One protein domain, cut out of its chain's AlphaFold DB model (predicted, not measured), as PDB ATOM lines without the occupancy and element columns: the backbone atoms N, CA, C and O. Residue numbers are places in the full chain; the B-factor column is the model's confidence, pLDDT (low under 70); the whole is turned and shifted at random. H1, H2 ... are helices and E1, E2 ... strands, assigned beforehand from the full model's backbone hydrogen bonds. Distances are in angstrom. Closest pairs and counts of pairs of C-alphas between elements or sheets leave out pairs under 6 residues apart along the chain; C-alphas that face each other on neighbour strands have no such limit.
ATOM      1  N   TYR A  77      -1.049  27.064  34.627       90.81
ATOM      2  CA  TYR A  77       0.077  27.868  35.089       90.81
ATOM      3  C   TYR A  77       1.333  27.475  34.317       90.81
ATOM      4  O   TYR A  77       1.800  26.344  34.418       90.81
ATOM      5  N   THR A  78       1.870  28.404  33.527       89.56
ATOM      6  CA  THR A  78       3.093  28.188  32.742       89.56
ATOM      7  C   THR A  78       4.205  29.093  33.278       89.56
ATOM      8  O   THR A  78       4.071  30.318  33.189       89.56
ATOM      9  N   PRO A  79       5.282  28.534  33.862       89.75
ATOM     10  CA  PRO A  79       6.429  29.324  34.290       89.75
ATOM     11  C   PRO A  79       7.196  29.852  33.072       89.75
ATOM     12  O   PRO A  79       7.267  29.183  32.041       89.75
ATOM     13  N   LEU A  80       7.754  31.052  33.198       89.88
ATOM     14  CA  LEU A  80       8.656  31.647  32.215       89.88
ATOM     15  C   LEU A  80      10.104  31.561  32.690       89.88
ATOM     16  O   LEU A  80      10.375  31.395  33.882       89.88
ATOM     17  N   ASP A  81      11.024  31.740  31.746       89.25
ATOM     18  CA  ASP A  81      12.445  31.814  32.047       89.25
ATOM     19  C   ASP A  81      12.745  32.995  32.974       89.25
ATOM     20  O   ASP A  81      12.204  34.098  32.841       89.25
ATOM     21  N   THR A  82      13.615  32.737  33.947       89.94
ATOM     22  CA  THR A  82      14.073  33.760  34.884       89.94
ATOM     23  C   THR A  82      15.052  34.692  34.193       89.94
ATOM     24  O   THR A  82      15.900  34.263  33.410       89.94
ATOM     25  N   PHE A  83      14.956  35.979  34.501       89.19
ATOM     26  CA  PHE A  83      15.877  36.975  33.972       89.19
ATOM     27  C   PHE A  83      16.365  37.915  35.067       89.19
ATOM     28  O   PHE A  83      15.732  38.099  36.112       89.19
ATOM     29  N   THR A  84      17.534  38.493  34.819       92.94
ATOM     30  CA  THR A  84      18.201  39.427  35.721       92.94
ATOM     31  C   THR A  84      18.074  40.843  35.200       92.94
ATOM     32  O   THR A  84      18.298  41.093  34.016       92.94
ATOM     33  N   VAL A  85      17.780  41.779  36.093       92.25
ATOM     34  CA  VAL A  85      17.750  43.208  35.791       92.25
ATOM     35  C   VAL A  85      18.759  43.912  36.680       92.25
ATOM     36  O   VAL A  85      18.644  43.874  37.905       92.25
ATOM     37  N   SER A  86      19.738  44.576  36.074       92.06
ATOM     38  CA  SER A  86      20.635  45.465  36.808       92.06
ATOM     39  C   SER A  86      19.871  46.721  37.208       92.06
ATOM     40  O   SER A  86      19.302  47.416  36.365       92.06
ATOM     41  N   LEU A  87      19.827  47.002  38.504       90.56
ATOM     42  CA  LEU A  87      19.192  48.197  39.038       90.56
ATOM     43  C   LEU A  87      20.200  49.344  39.098       90.56
ATOM     44  O   LEU A  87      21.416  49.151  39.053       90.56
ATOM     45  N   LYS A  88      19.679  50.563  39.228       92.31
ATOM     46  CA  LYS A  88      20.521  51.737  39.436       92.31
ATOM     47  C   LYS A  88      21.288  51.595  40.765       92.31
ATOM     48  O   LYS A  88      20.654  51.224  41.756       92.31
ATOM     49  N   PRO A  89      22.594  51.925  40.805       90.94
ATOM     50  CA  PRO A  89      23.369  51.871  42.037       90.94
ATOM     51  C   PRO A  89      22.771  52.745  43.141       90.94
ATOM     52  O   PRO A  89      22.210  53.815  42.863       90.94
ATOM     53  N   GLY A  90      22.909  52.285  44.385       87.00
ATOM     54  CA  GLY A  90      22.529  53.040  45.575       87.00
ATOM     55  C   GLY A  90      23.345  54.327  45.746       87.00
ATOM     56  O   GLY A  90      24.317  54.580  45.036       87.00
ATOM     57  N   VAL A  91      22.953  55.171  46.706       87.19
ATOM     58  CA  VAL A  91      23.678  56.422  47.034       87.19
ATOM     59  C   VAL A  91      25.106  56.134  47.525       87.19
ATOM     60  O   VAL A  91      26.004  56.954  47.369       87.19
ATOM     61  N   ASP A  92      25.309  54.944  48.077       90.31
ATOM     62  CA  ASP A  92      26.580  54.354  48.491       90.31
ATOM     63  C   ASP A  92      27.396  53.753  47.329       90.31
ATOM     64  O   ASP A  92      28.513  53.287  47.542       90.31
ATOM     65  N   GLY A  93      26.867  53.775  46.100       85.75
ATOM     66  CA  GLY A  93      27.513  53.218  44.913       85.75
ATOM     67  C   GLY A  93      27.387  51.700  44.786       85.75
ATOM     68  O   GLY A  93      28.004  51.120  43.894       85.75
ATOM     69  N   THR A  94      26.595  51.047  45.641       91.56
ATOM     70  CA  THR A  94      26.432  49.593  45.600       91.56
ATOM     71  C   THR A  94      25.604  49.187  44.382       91.56
ATOM     72  O   THR A  94      24.489  49.674  44.182       91.56
ATOM     73  N   GLU A  95      26.141  48.277  43.569       90.69
ATOM     74  CA  GLU A  95      25.413  47.683  42.449       90.69
ATOM     75  C   GLU A  95      24.388  46.664  42.950       90.69
ATOM     76  O   GLU A  95      24.631  45.890  43.881       90.69
ATOM     77  N   HIS A  96      23.212  46.663  42.334       91.31
ATOM     78  CA  HIS A  96      22.112  45.788  42.715       91.31
ATOM     79  C   HIS A  96      21.593  45.057  41.483       91.31
ATOM     80  O   HIS A  96      21.431  45.648  40.416       91.31
ATOM     81  N   VAL A  97      21.295  43.770  41.641       93.38
ATOM     82  CA  VAL A  97      20.714  42.933  40.588       93.38
ATOM     83  C   VAL A  97      19.410  42.346  41.106       93.38
ATOM     84  O   VAL A  97      19.372  41.752  42.183       93.38
ATOM     85  N   LEU A  98      18.336  42.514  40.338       93.25
ATOM     86  CA  LEU A  98      17.029  41.936  40.611       93.25
ATOM     87  C   LEU A  98      16.844  40.665  39.784       93.25
ATOM     88  O   LEU A  98      16.910  40.699  38.559       93.25
ATOM     89  N   TYR A  99      16.557  39.559  40.461       94.00
ATOM     90  CA  TYR A  99      16.182  38.299  39.831       94.00
ATOM     91  C   TYR A  99      14.660  38.220  39.743       94.00
ATOM     92  O   TYR A  99      13.977  38.284  40.767       94.00
ATOM     93  N   VAL A 100      14.127  38.087  38.531       93.25
ATOM     94  CA  VAL A 100      12.682  38.038  38.285       93.25
ATOM     95  C   VAL A 100      12.315  36.688  37.679       93.25
ATOM     96  O   VAL A 100      12.825  36.307  36.630       93.25
ATOM     97  N   GLY A 101      11.402  35.976  38.342       92.50
ATOM     98  CA  GLY A 101      10.727  34.795  37.810       92.50
ATOM     99  C   GLY A 101       9.232  35.057  37.710       92.50
ATOM    100  O   GLY A 101       8.616  35.486  38.685       92.50
ATOM    101  N   LEU A 102       8.649  34.824  36.536       91.62
ATOM    102  CA  LEU A 102       7.227  35.050  36.279       91.62
ATOM    103  C   LEU A 102       6.531  33.724  35.975       91.62
ATOM    104  O   LEU A 102       7.098  32.835  35.351       91.62
ATOM    105  N   THR A 103       5.278  33.594  36.404       92.00
ATOM    106  CA  THR A 103       4.406  32.474  36.032       92.00
ATOM    107  C   THR A 103       3.118  33.039  35.462       92.00
ATOM    108  O   THR A 103       2.435  33.823  36.122       92.00
ATOM    109  N   LEU A 104       2.790  32.658  34.230       90.25
ATOM    110  CA  LEU A 104       1.579  33.105  33.557       90.25
ATOM    111  C   LEU A 104       0.426  32.157  33.866       90.25
ATOM    112  O   LEU A 104       0.558  30.942  33.735       90.25
ATOM    113  N   ARG A 105      -0.722  32.728  34.233       89.69
ATOM    114  CA  ARG A 105      -1.996  32.013  34.310       89.69
ATOM    115  C   ARG A 105      -2.698  32.136  32.961       89.69
ATOM    116  O   ARG A 105      -3.062  33.240  32.563       89.69
ATOM    117  N   LEU A 106      -2.892  31.017  32.281       87.38
ATOM    118  CA  LEU A 106      -3.524  30.956  30.968       87.38
ATOM    119  C   LEU A 106      -4.945  30.423  31.086       87.38
ATOM    120  O   LEU A 106      -5.226  29.535  31.893       87.38
ATOM    121  N   LYS A 107      -5.820  30.995  30.261       83.06
ATOM    122  CA  LYS A 107      -7.221  30.600  30.142       83.06
ATOM    123  C   LYS A 107      -7.399  29.398  29.197       83.06
ATOM    124  O   LYS A 107      -8.187  28.516  29.487       83.06
ATOM    125  N   ASP A 108      -6.610  29.329  28.119       81.50
ATOM    126  CA  ASP A 108      -6.752  28.330  27.047       81.50
ATOM    127  C   ASP A 108      -5.396  27.652  26.718       81.50
ATOM    128  O   ASP A 108      -4.380  28.357  26.613       81.50
ATOM    129  N   PRO A 109      -5.354  26.318  26.501       79.44
ATOM    130  CA  PRO A 109      -4.186  25.583  25.997       79.44
ATOM    131  C   PRO A 109      -3.510  26.173  24.744       79.44
ATOM    132  O   PRO A 109      -2.285  26.163  24.651       79.44
ATOM    133  N   ARG A 110      -4.260  26.750  23.801       82.69
ATOM    134  CA  ARG A 110      -3.731  27.399  22.580       82.69
ATOM    135  C   ARG A 110      -2.817  28.578  22.904       82.69
ATOM    136  O   ARG A 110      -1.846  28.841  22.199       82.69
ATOM    137  N   SER A 111      -3.090  29.269  24.013       80.62
ATOM    138  CA  SER A 111      -2.234  30.362  24.494       80.62
ATOM    139  C   SER A 111      -0.858  29.845  24.922       80.62
ATOM    140  O   SER A 111       0.138  30.555  24.802       80.62
ATOM    141  N   GLN A 112      -0.779  28.591  25.379       82.25
ATOM    142  CA  GLN A 112       0.483  27.953  25.745       82.25
ATOM    143  C   GLN A 112       1.362  27.682  24.515       82.25
ATOM    144  O   GLN A 112       2.581  27.827  24.583       82.25
ATOM    145  N   GLU A 113       0.766  27.315  23.382       83.75
ATOM    146  CA  GLU A 113       1.497  27.066  22.132       83.75
ATOM    147  C   GLU A 113       2.086  28.355  21.545       83.75
ATOM    148  O   GLU A 113       3.235  28.372  21.087       83.75
ATOM    149  N   LEU A 114       1.346  29.464  21.637       84.06
ATOM    150  CA  LEU A 114       1.842  30.783  21.237       84.06
ATOM    151  C   LEU A 114       3.043  31.220  22.085       84.06
ATOM    152  O   LEU A 114       4.035  31.703  21.537       84.06
ATOM    153  N   LEU A 115       2.999  30.986  23.401       83.81
ATOM    154  CA  LEU A 115       4.120  31.282  24.302       83.81
ATOM    155  C   LEU A 115       5.368  30.451  23.989       83.81
ATOM    156  O   LEU A 115       6.478  30.969  24.065       83.81
ATOM    157  N   LYS A 116       5.205  29.184  23.591       81.75
ATOM    158  CA  LYS A 116       6.333  28.346  23.148       81.75
ATOM    159  C   LYS A 116       6.962  28.852  21.845       81.75
ATOM    160  O   LYS A 116       8.156  28.671  21.640       81.75
ATOM    161  N   THR A 117       6.164  29.471  20.975       81.44
ATOM    162  CA  THR A 117       6.621  29.999  19.679       81.44
ATOM    163  C   THR A 117       7.357  31.333  19.828       81.44
ATOM    164  O   THR A 117       8.321  31.589  19.109       81.44
ATOM    165  N   PHE A 118       6.941  32.161  20.788       76.44
ATOM    166  CA  PHE A 118       7.568  33.445  21.102       76.44
ATOM    167  C   PHE A 118       8.046  33.473  22.557       76.44
ATOM    168  O   PHE A 118       7.468  34.191  23.378       76.44
TER     169      PHE A 118
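AT A GLANCE: This is residues 77 to 118 of the 123 residues of an uncharacterized protein of Escherichia sp. E1130 (UniProt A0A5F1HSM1). A long, thin two-stranded ribbon, E2 beside E3 and then E1 beside E4, has a loop round Asp 92 at one end; at the other, helix H1 folds back near E1 and E4. The printed part has 42 residues, ordered E1, E2, E3, E4, H1, class mixed, both strand pairs antiparallel. It is extended, a rod of 48 by 17 by 10 A, radius of gyration of the C-alphas 15.8 A.

IN THESE COORDINATES: E2, residues 83 to 87, spans 12.8 A; E3, residues 96 to 100, 13.0 A. E1, residues 77 to 79, spans 6.6 A from C-alpha 77 at (0.077, 27.868, 35.089). E4, residues 103 to 106, spans 9.5 A. H1, residues 109 to 117, spans 13.3 A to C-alpha 117 at (6.621, 29.999, 19.679).

HOW THE PARTS SIT: E2 and E3 form an antiparallel hairpin, with N 85 and O 98 2.8 A apart. E3 runs on into E4 at 29 degrees. E1 and E4 are antiparallel, with N 78 and O 104 2.9 A apart. The closest C-alphas of E4 and H1, Leu 106 and Gln 112, are 7.2 A apart. In H1 every O i to N i+4 pair is within hydrogen-bond range.

THE WHOLE: The farthest C-alphas, Asp 92 and Arg 110, are 48.1 A apart. The printed part has no cut and no long link; no printed residue is under 70 in pLDDT.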